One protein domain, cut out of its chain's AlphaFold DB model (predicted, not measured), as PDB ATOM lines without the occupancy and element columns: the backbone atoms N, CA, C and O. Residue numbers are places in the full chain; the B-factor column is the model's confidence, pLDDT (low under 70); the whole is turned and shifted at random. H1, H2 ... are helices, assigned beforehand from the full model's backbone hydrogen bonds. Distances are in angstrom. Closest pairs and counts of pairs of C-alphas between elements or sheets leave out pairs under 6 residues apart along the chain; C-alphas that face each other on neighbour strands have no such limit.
ATOM      1  N   ALA A  10     -34.448 -38.083  73.269       49.38
ATOM      2  CA  ALA A  10     -35.130 -36.877  72.784       49.38
ATOM      3  C   ALA A  10     -34.166 -35.701  72.533       49.38
ATOM      4  O   ALA A  10     -34.406 -34.886  71.648       49.38
ATOM      5  N   ALA A  11     -33.054 -35.627  73.276       51.12
ATOM      6  CA  ALA A  11     -32.040 -34.588  73.091       51.12
ATOM      7  C   ALA A  11     -31.197 -34.827  71.824       51.12
ATOM      8  O   ALA A  11     -30.923 -33.885  71.084       51.12
ATOM      9  N   SER A  12     -30.860 -36.089  71.521       57.50
ATOM     10  CA  SER A  12     -30.080 -36.444  70.325       57.50
ATOM     11  C   SER A  12     -30.849 -36.250  69.015       57.50
ATOM     12  O   SER A  12     -30.247 -35.990  67.977       57.50
ATOM     13  N   SER A  13     -32.180 -36.395  69.030       59.00
ATOM     14  CA  SER A  13     -33.007 -36.192  67.836       59.00
ATOM     15  C   SER A  13     -33.138 -34.718  67.469       59.00
ATOM     16  O   SER A  13     -33.124 -34.399  66.285       59.00
ATOM     17  N   ILE A  14     -33.211 -33.825  68.464       63.81
ATOM     18  CA  ILE A  14     -33.293 -32.374  68.241       63.81
ATOM     19  C   ILE A  14     -31.967 -31.856  67.671       63.81
ATOM     20  O   ILE A  14     -31.981 -31.141  66.675       63.81
ATOM     21  N   SER A  15     -30.822 -32.277  68.223       75.12
ATOM     22  CA  SER A  15     -29.509 -31.868  67.698       75.12
ATOM     23  C   SER A  15     -29.250 -32.390  66.285       75.12
ATOM     24  O   SER A  15     -28.645 -31.700  65.474       75.12
ATOM     25  N   TYR A  16     -29.713 -33.604  65.976       70.69
ATOM     26  CA  TYR A  16     -29.567 -34.192  64.647       70.69
ATOM     27  C   TYR A  16     -30.470 -33.517  63.608       70.69
ATOM     28  O   TYR A  16     -30.022 -33.234  62.505       70.69
ATOM     29  N   GLN A  17     -31.726 -33.227  63.959       66.19
ATOM     30  CA  GLN A  17     -32.636 -32.496  63.074       66.19
ATOM     31  C   GLN A  17     -32.153 -31.070  62.809       66.19
ATOM     32  O   GLN A  17     -32.216 -30.629  61.666       66.19
ATOM     33  N   GLN A  18     -31.627 -30.393  63.834       75.56
ATOM     34  CA  GLN A  18     -30.996 -29.086  63.674       75.56
ATOM     35  C   GLN A  18     -29.789 -29.181  62.734       75.56
ATOM     36  O   GLN A  18     -29.728 -28.454  61.756       75.56
ATOM     37  N   ALA A  19     -28.900 -30.156  62.942       72.62
ATOM     38  CA  ALA A  19     -27.743 -30.359  62.075       72.62
ATOM     39  C   ALA A  19     -28.122 -30.684  60.618       72.62
ATOM     40  O   ALA A  19     -27.450 -30.225  59.705       72.62
ATOM     41  N   LEU A  20     -29.190 -31.455  60.377       65.75
ATOM     42  CA  LEU A  20     -29.684 -31.726  59.021       65.75
ATOM     43  C   LEU A  20     -30.287 -30.484  58.354       65.75
ATOM     44  O   LEU A  20     -30.124 -30.300  57.150       65.75
ATOM     45  N   TYR A  21     -30.998 -29.657  59.124       68.88
ATOM     46  CA  TYR A  21     -31.547 -28.392  58.642       68.88
ATOM     47  C   TYR A  21     -30.423 -27.416  58.281       68.88
ATOM     48  O   TYR A  21     -30.396 -26.891  57.169       68.88
ATOM     49  N   ASP A  22     -29.449 -27.271  59.179       73.50
ATOM     50  CA  ASP A  22     -28.267 -26.437  58.981       73.50
ATOM     51  C   ASP A  22     -27.421 -26.949  57.798       73.50
ATOM     52  O   ASP A  22     -26.897 -26.152  57.027       73.50
ATOM     53  N   PHE A  23     -27.339 -28.270  57.592       72.94
ATOM     54  CA  PHE A  23     -26.596 -28.878  56.482       72.94
ATOM     55  C   PHE A  23     -27.185 -28.521  55.110       72.94
ATOM     56  O   PHE A  23     -26.454 -28.078  54.228       72.94
ATOM     57  N   GLY A  24     -28.506 -28.652  54.934       71.94
ATOM     58  CA  GLY A  24     -29.159 -28.292  53.670       71.94
ATOM     59  C   GLY A  24     -29.115 -26.790  53.374       71.94
ATOM     60  O   GLY A  24     -29.069 -26.389  52.213       71.94
ATOM     61  N   ILE A  25     -29.097 -25.955  54.419       78.31
ATOM     62  CA  ILE A  25     -28.915 -24.506  54.283       78.31
ATOM     63  C   ILE A  25     -27.473 -24.170  53.905       78.31
ATOM     64  O   ILE A  25     -27.274 -23.355  53.012       78.31
ATOM     65  N   ALA A  26     -26.477 -24.807  54.525       81.50
ATOM     66  CA  ALA A  26     -25.070 -24.564  54.223       81.50
ATOM     67  C   ALA A  26     -24.727 -24.904  52.763       81.50
ATOM     68  O   ALA A  26     -24.115 -24.085  52.082       81.50
ATOM     69  N   GLU A  27     -25.186 -26.056  52.259       83.19
ATOM     70  CA  GLU A  27     -25.004 -26.429  50.846       83.19
ATOM     71  C   GLU A  27     -25.692 -25.437  49.901       83.19
ATOM     72  O   GLU A  27     -25.137 -25.077  48.863       83.19
ATOM     73  N   LEU A  28     -26.893 -24.967  50.256       86.50
ATOM     74  CA  LEU A  28     -27.607 -23.971  49.461       86.50
ATOM     75  C   LEU A  28     -26.873 -22.625  49.457       86.50
ATOM     76  O   LEU A  28     -26.739 -22.023  48.397       86.50
ATOM     77  N   ILE A  29     -26.389 -22.157  50.609       86.81
ATOM     78  CA  ILE A  29     -25.629 -20.906  50.717       86.81
ATOM     79  C   ILE A  29     -24.326 -21.003  49.921       86.81
ATOM     80  O   ILE A  29     -24.021 -20.083  49.170       86.81
ATOM     81  N   GLU A  30     -23.596 -22.117  50.014       86.94
ATOM     82  CA  GLU A  30     -22.376 -22.344  49.231       86.94
ATOM     83  C   GLU A  30     -22.669 -22.394  47.723       86.94
ATOM     84  O   GLU A  30     -21.931 -21.823  46.914       86.94
ATOM     85  N   ALA A  31     -23.765 -23.043  47.320       86.31
ATOM     86  CA  ALA A  31     -24.188 -23.064  45.926       86.31
ATOM     87  C   ALA A  31     -24.542 -21.657  45.427       86.31
ATOM     88  O   ALA A  31     -24.121 -21.279  44.335       86.31
ATOM     89  N   LEU A  32     -25.267 -20.872  46.230       87.56
ATOM     90  CA  LEU A  32     -25.613 -19.489  45.912       87.56
ATOM     91  C   LEU A  32     -24.364 -18.611  45.842       87.56
ATOM     92  O   LEU A  32     -24.217 -17.884  44.872       87.56
ATOM     93  N   SER A  33     -23.425 -18.709  46.788       87.62
ATOM     94  CA  SER A  33     -22.222 -17.863  46.812       87.62
ATOM     95  C   SER A  33     -21.295 -18.073  45.611       87.62
ATOM     96  O   SER A  33     -20.495 -17.200  45.291       87.62
ATOM     97  N   ASN A  34     -21.392 -19.231  44.954       88.25
ATOM     98  CA  ASN A  34     -20.587 -19.594  43.788       88.25
ATOM     99  C   ASN A  34     -21.393 -19.596  42.476       88.25
ATOM    100  O   ASN A  34     -20.883 -20.041  41.445       88.25
ATOM    101  N   PHE A  35     -22.652 -19.155  42.502       87.81
ATOM    102  CA  PHE A  35     -23.530 -19.240  41.343       87.81
ATOM    103  C   PHE A  35     -23.133 -18.218  40.265       87.81
ATOM    104  O   PHE A  35     -22.926 -17.033  40.536       87.81
ATOM    105  N   CYS A  36     -23.034 -18.693  39.024       87.75
ATOM    106  CA  CYS A  36     -22.658 -17.894  37.867       87.75
ATOM    107  C   CYS A  36     -23.299 -18.479  36.602       87.75
ATOM    108  O   CYS A  36     -23.128 -19.666  36.301       87.75
ATOM    109  N   ASP A  37     -24.020 -17.649  35.860       88.00
ATOM    110  CA  ASP A  37     -24.599 -17.946  34.557       88.00
ATOM    111  C   ASP A  37     -24.497 -16.705  33.629       88.00
ATOM    112  O   ASP A  37     -23.941 -15.679  34.029       88.00
ATOM    113  N   PRO A  38     -24.945 -16.776  32.359       84.00
ATOM    114  CA  PRO A  38     -24.854 -15.645  31.430       84.00
ATOM    115  C   PRO A  38     -25.597 -14.375  31.867       84.00
ATOM    116  O   PRO A  38     -25.250 -13.294  31.395       84.00
ATOM    117  N   ASP A  39     -26.613 -14.511  32.715       80.12
ATOM    118  CA  ASP A  39     -27.498 -13.430  33.141       80.12
ATOM    119  C   ASP A  39     -27.150 -12.923  34.555       80.12
ATOM    120  O   ASP A  39     -27.563 -11.826  34.937       80.12
ATOM    121  N   PHE A  40     -26.383 -13.692  35.338       80.31
ATOM    122  CA  PHE A  40     -26.091 -13.390  36.734       80.31
ATOM    123  C   PHE A  40     -24.762 -13.994  37.222       80.31
ATOM    124  O   PHE A  40     -24.523 -15.194  37.120       80.31
ATOM    125  N   ASP A  41     -23.915 -13.165  37.836       85.81
ATOM    126  CA  ASP A  41     -22.631 -13.561  38.427       85.81
ATOM    127  C   ASP A  41     -22.509 -12.996  39.848       85.81
ATOM    128  O   ASP A  41     -22.377 -11.784  40.039       85.81
ATOM    129  N   VAL A  42     -22.522 -13.875  40.854       84.12
ATOM    130  CA  VAL A  42     -22.442 -13.469  42.267       84.12
ATOM    131  C   VAL A  42     -21.151 -12.731  42.594       84.12
ATOM    132  O   VAL A  42     -21.177 -11.790  43.391       84.12
ATOM    133  N   ALA A  43     -20.037 -13.073  41.942       82.38
ATOM    134  CA  ALA A  43     -18.761 -12.408  42.187       82.38
ATOM    135  C   ALA A  43     -18.798 -10.918  41.799       82.38
ATOM    136  O   ALA A  43     -18.047 -10.114  42.354       82.38
ATOM    137  N   GLN A  44     -19.684 -10.536  40.874       82.50
ATOM    138  CA  GLN A  44     -19.876  -9.148  40.447       82.50
ATOM    139  C   GLN A  44     -20.893  -8.392  41.309       82.50
ATOM    140  O   GLN A  44     -20.867  -7.163  41.330       82.50
ATOM    141  N   MET A  45     -21.752  -9.109  42.037       79.56
ATOM    142  CA  MET A  45     -22.846  -8.530  42.823       79.56
ATOM    143  C   MET A  45     -22.430  -8.074  44.228       79.56
ATOM    144  O   MET A  45     -23.190  -7.352  44.860       79.56
ATOM    145  N   GLN A  46     -21.235  -8.451  44.710       80.38
ATOM    146  CA  GLN A  46     -20.718  -8.091  46.047       80.38
ATOM    147  C   GLN A  46     -21.711  -8.382  47.191       80.38
ATOM    148  O   GLN A  46     -21.847  -7.576  48.107       80.38
ATOM    149  N   LEU A  47     -22.402  -9.525  47.129       80.94
ATOM    150  CA  LEU A  47     -23.438  -9.877  48.103       80.94
ATOM    151  C   LEU A  47     -22.870 -10.006  49.520       80.94
ATOM    152  O   LEU A  47     -21.848 -10.669  49.736       80.94
ATOM    153  N   GLU A  48     -23.570  -9.422  50.489       85.38
ATOM    154  CA  GLU A  48     -23.278  -9.639  51.903       85.38
ATOM    155  C   GLU A  48     -23.760 -11.030  52.350       85.38
ATOM    156  O   GLU A  48     -24.726 -11.589  51.823       85.38
ATOM    157  N   GLU A  49     -23.119 -11.592  53.379       81.81
ATOM    158  CA  GLU A  49     -23.506 -12.891  53.954       81.81
ATOM    159  C   GLU A  49     -24.981 -12.896  54.391       81.81
ATOM    160  O   GLU A  49     -25.720 -13.838  54.108       81.81
ATOM    161  N   GLN A  50     -25.448 -11.788  54.973       80.94
ATOM    162  CA  GLN A  50     -26.838 -11.628  55.391       80.94
ATOM    163  C   GLN A  50     -27.822 -11.646  54.209       80.94
ATOM    164  O   GLN A  50     -28.933 -12.161  54.343       80.94
ATOM    165  N   GLU A  51     -27.442 -11.104  53.049       82.50
ATOM    166  CA  GLU A  51     -28.283 -11.121  51.847       82.50
ATOM    167  C   GLU A  51     -28.392 -12.532  51.269       82.50
ATOM    168  O   GLU A  51     -29.487 -12.962  50.894       82.50
ATOM    169  N   LEU A  52     -27.284 -13.282  51.261       85.00
ATOM    170  CA  LEU A  52     -27.258 -14.688  50.857       85.00
ATOM    171  C   LEU A  52     -28.127 -15.556  51.775       85.00
ATOM    172  O   LEU A  52     -28.925 -16.359  51.285       85.00
ATOM    173  N   GLU A  53     -28.039 -15.363  53.093       83.12
ATOM    174  CA  GLU A  53     -28.903 -16.043  54.065       83.12
ATOM    175  C   GLU A  53     -30.385 -15.705  53.850       83.12
ATOM    176  O   GLU A  53     -31.260 -16.583  53.903       83.12
ATOM    177  N   HIS A  54     -30.686 -14.433  53.577       81.19
ATOM    178  CA  HIS A  54     -32.051 -13.991  53.316       81.19
ATOM    179  C   HIS A  54     -32.602 -14.603  52.023       81.19
ATOM    180  O   HIS A  54     -33.731 -15.100  52.001       81.19
ATOM    181  N   LEU A  55     -31.794 -14.637  50.961       84.50
ATOM    182  CA  LEU A  55     -32.141 -15.269  49.690       84.50
ATOM    183  C   LEU A  55     -32.377 -16.775  49.859       84.50
ATOM    184  O   LEU A  55     -33.407 -17.284  49.410       84.50
ATOM    185  N   ALA A  56     -31.479 -17.482  50.549       85.31
ATOM    186  CA  ALA A  56     -31.637 -18.902  50.858       85.31
ATOM    187  C   ALA A  56     -32.952 -19.166  51.609       85.31
ATOM    188  O   ALA A  56     -33.715 -20.067  51.252       85.31
ATOM    189  N   THR A  57     -33.269 -18.321  52.595       83.12
ATOM    190  CA  THR A  57     -34.524 -18.396  53.354       83.12
ATOM    191  C   THR A  57     -35.748 -18.232  52.451       83.12
ATOM    192  O   THR A  57     -36.685 -19.031  52.539       83.12
ATOM    193  N   LEU A  58     -35.749 -17.240  51.555       82.31
ATOM    194  CA  LEU A  58     -36.852 -17.004  50.617       82.31
ATOM    195  C   LEU A  58     -37.046 -18.176  49.649       82.31
ATOM    196  O   LEU A  58     -38.180 -18.601  49.423       82.31
ATOM    197  N   LEU A  59     -35.958 -18.739  49.118       84.19
ATOM    198  CA  LEU A  59     -36.005 -19.885  48.207       84.19
ATOM    199  C   LEU A  59     -36.557 -21.139  48.894       84.19
ATOM    200  O   LEU A  59     -37.400 -21.834  48.323       84.19
ATOM    201  N   ILE A  60     -36.151 -21.404  50.140       83.31
ATOM    202  CA  ILE A  60     -36.691 -22.511  50.942       83.31
ATOM    203  C   ILE A  60     -38.181 -22.294  51.224       83.31
ATOM    204  O   ILE A  60     -38.984 -23.212  51.048       83.31
ATOM    205  N   GLN A  61     -38.582 -21.083  51.619       80.94
ATOM    206  CA  GLN A  61     -39.994 -20.763  51.836       80.94
ATOM    207  C   GLN A  61     -40.812 -20.959  50.557       80.94
ATOM    208  O   GLN A  61     -41.874 -21.585  50.599       80.94
ATOM    209  N   GLN A  62     -40.306 -20.478  49.418       79.88
ATOM    210  CA  GLN A  62     -40.947 -20.635  48.117       79.88
ATOM    211  C   GLN A  62     -41.084 -22.112  47.729       79.88
ATOM    212  O   GLN A  62     -42.151 -22.536  47.275       79.88
ATOM    213  N   LEU A  63     -40.041 -22.911  47.960       81.44
ATOM    214  CA  LEU A  63     -40.087 -24.355  47.777       81.44
ATOM    215  C   LEU A  63     -41.220 -24.959  48.608       81.44
ATOM    216  O   LEU A  63     -42.088 -25.626  48.044       81.44
ATOM    217  N   CYS A  64     -41.271 -24.672  49.908       81.06
ATOM    218  CA  CYS A  64     -42.288 -25.211  50.809       81.06
ATOM    219  C   CYS A  64     -43.719 -24.876  50.368       81.06
ATOM    220  O   CYS A  64     -44.582 -25.752  50.412       81.06
ATOM    221  N   VAL A  65     -43.982 -23.647  49.910       81.94
ATOM    222  CA  VAL A  65     -45.326 -23.254  49.438       81.94
ATOM    223  C   VAL A  65     -45.666 -23.802  48.050       81.94
ATOM    224  O   VAL A  65     -46.843 -23.892  47.702       81.94
ATOM    225  N   SER A  66     -44.666 -24.180  47.249       78.75
ATOM    226  CA  SER A  66     -44.878 -24.770  45.921       78.75
ATOM    227  C   SER A  66     -45.275 -26.253  45.968       78.75
ATOM    228  O   SER A  66     -45.823 -26.782  44.993       78.75
ATOM    229  N   LEU A  67     -45.039 -26.931  47.099       82.00
ATOM    230  CA  LEU A  67     -45.363 -28.345  47.269       82.00
ATOM    231  C   LEU A  67     -46.879 -28.561  47.234       82.00
ATOM    232  O   LEU A  67     -47.633 -28.013  48.035       82.00
ATOM    233  N   ASN A  68     -47.336 -29.435  46.336       84.31
ATOM    234  CA  ASN A  68     -48.737 -29.839  46.262       84.31
ATOM    235  C   ASN A  68     -48.893 -31.363  46.345       84.31
ATOM    236  O   ASN A  68     -48.025 -32.130  45.918       84.31
ATOM    237  N   GLY A  69     -50.034 -31.813  46.874       82.69
ATOM    238  CA  GLY A  69     -50.280 -33.235  47.134       82.69
ATOM    239  C   GLY A  69     -50.225 -34.121  45.886       82.69
ATOM    240  O   GLY A  69     -49.783 -35.262  45.973       82.69
ATOM    241  N   LYS A  70     -50.607 -33.599  44.712       84.62
ATOM    242  CA  LYS A  70     -50.559 -34.343  43.444       84.62
ATOM    243  C   LYS A  70     -49.116 -34.642  43.031       84.62
ATOM    244  O   LYS A  70     -48.804 -35.772  42.665       84.62
ATOM    245  N   MET A  71     -48.244 -33.641  43.120       80.94
ATOM    246  CA  MET A  71     -46.819 -33.758  42.826       80.94
ATOM    247  C   MET A  71     -46.139 -34.718  43.809       80.94
ATOM    248  O   MET A  71     -45.462 -35.650  43.384       80.94
ATOM    249  N   MET A  72     -46.411 -34.572  45.110       85.00
ATOM    250  CA  MET A  72     -45.862 -35.465  46.137       85.00
ATOM    251  C   MET A  72     -46.325 -36.914  45.959       85.00
ATOM    252  O   MET A  72     -45.520 -37.835  46.066       85.00
ATOM    253  N   ALA A  73     -47.602 -37.135  45.634       86.00
ATOM    254  CA  ALA A  73     -48.117 -38.470  45.339       86.00
ATOM    255  C   ALA A  73     -47.423 -39.092  44.117       86.00
ATOM    256  O   ALA A  73     -47.083 -40.273  44.143       86.00
ATOM    257  N   SER A  74     -47.165 -38.293  43.075       82.06
ATOM    258  CA  SER A  74     -46.410 -38.727  41.897       82.06
ATOM    259  C   SER A  74     -44.978 -39.123  42.258       82.06
ATOM    260  O   SER A  74     -44.538 -40.208  41.881       82.06
ATOM    261  N   TYR A  75     -44.265 -38.300  43.033       82.56
ATOM    262  CA  TYR A  75     -42.898 -38.609  43.468       82.56
ATOM    263  C   TYR A  75     -42.843 -39.856  44.345       82.56
ATOM    264  O   TYR A  75     -42.030 -40.740  44.098       82.56
ATOM    265  N   LEU A  76     -43.754 -39.987  45.312       84.50
ATOM    266  CA  LEU A  76     -43.843 -41.183  46.148       84.50
ATOM    267  C   LEU A  76     -44.138 -42.439  45.325       84.50
ATOM    268  O   LEU A  76     -43.622 -43.507  45.647       84.50
ATOM    269  N   ASN A  77     -44.951 -42.331  44.273       84.81
ATOM    270  CA  ASN A  77     -45.220 -43.454  43.384       84.81
ATOM    271  C   ASN A  77     -43.965 -43.879  42.612       84.81
ATOM    272  O   ASN A  77     -43.710 -45.072  42.493       84.81
ATOM    273  N   VAL A  78     -43.161 -42.925  42.135       82.31
ATOM    274  CA  VAL A  78     -41.886 -43.225  41.471       82.31
ATOM    275  C   VAL A  78     -40.905 -43.852  42.461       82.31
ATOM    276  O   VAL A  78     -40.437 -44.951  42.215       82.31
ATOM    277  N   VAL A  79     -40.672 -43.238  43.623       82.06
ATOM    278  CA  VAL A  79     -39.718 -43.740  44.634       82.06
ATOM    279  C   VAL A  79     -40.061 -45.151  45.127       82.06
ATOM    280  O   VAL A  79     -39.171 -45.926  45.458       82.06
ATOM    281  N   ARG A  80     -41.350 -45.503  45.196       83.19
ATOM    282  CA  ARG A  80     -41.792 -46.830  45.655       83.19
ATOM    283  C   ARG A  80     -41.676 -47.927  44.601       83.19
ATOM    284  O   ARG A  80     -41.652 -49.092  44.981       83.19
ATOM    285  N   ASN A  81     -41.689 -47.573  43.316       81.38
ATOM    286  CA  ASN A  81     -41.830 -48.543  42.225       81.38
ATOM    287  C   ASN A  81     -40.679 -48.512  41.209       81.38
ATOM    288  O   ASN A  81     -40.558 -49.447  40.423       81.38
ATOM    289  N   ALA A  82     -39.866 -47.458  41.191       74.88
ATOM    290  CA  ALA A  82     -38.686 -47.338  40.350       74.88
ATOM    291  C   ALA A  82     -37.433 -47.652  41.168       74.88
ATOM    292  O   ALA A  82     -37.337 -47.284  42.341       74.88
TER     293      ALA A  82
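AT A GLANCE: This is residues 10 to 82 of the 187 residues of an uncharacterized protein of filamentous cyanobacterium CCP2 (UniProt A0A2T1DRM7). Two long helices, H1 and H3, make a wide V. The last part of H1, residues 25 to 33, meets the early part of H3, residues 52 to 56, while the first part of H1 and the end of H3 stick out as free arms. The link after H1 and the short helix H2 form a small head at the corner of the V, and H4 turns off beyond the free end of H3, touching no helix. The printed part has 73 residues with four named helices, in the order H1, H2, H3, H4, and no named strand; its class is all helix. It is only just loose, close to extended, with a radius of gyration of the C-alphas of 16.4 A and spans of 44 by 37 by 22 A.

IN THESE COORDINATES: Find C-alpha 10 at (-35.130, -36.877, 72.784); from there H1 runs over residues 10 to 33, 34.7 A from first to last C-alpha, and ends with C-alpha 33 at (-22.222, -17.863, 46.812). Go on to residues 42 to 45 for H2, which has four residues. H3 then takes residues 49 to 66 and is 25.7 A long. Last comes H4, residues 69 to 81, 18.2 A long, with C-alpha 81 at (-41.830, -48.543, 42.225).

HOW THE PARTS SIT: Start at H1 and look near its last residues. H1 touches H3 with residues 25 to 33 alone, and H3 touches H1 with residues 52 to 56 alone; their closest C-alphas, those of Ile 29 and Ala 56, are 6.3 A apart. The lines of H1 and H3 stand at 72 degrees, only just about perpendicular. H1 and H2 only just touch, and only at the corner by their link, with 3 pairs of C-alphas within 8 A; H1 does so with residues 32 to 33 alone, and the closest C-alphas, those of Ser 33 and Val 42, are 6.3 A apart. H2 and H3 are apart, and H4 is apart from H1, H2 and H3. In the backbone, each O i to N i+4 pair of H3 and H4 is within hydrogen-bond range, and 19 of 20 are in H1; H2 is too short for such a pair.

THE WHOLE: Look for the two C-alphas farthest apart at Ala 10 and Pro 38, 47.6 A from each other. Residues 10 to 23 of H1 stand free, and so do residues 61 to 82, of which 61 to 66 belong to H3 and 69 to 81 to H4. Without these stretches the body has 37 residues and spans 25 by 16 by 14 A. The printed part has no cut and no long link: H1 to H2 is short, while H2 to H3 and H3 to H4 are tight. The mean pLDDT of the printed part is 79.7, and you find values under 70 at residues 10 to 14, 17, and 20 to 21.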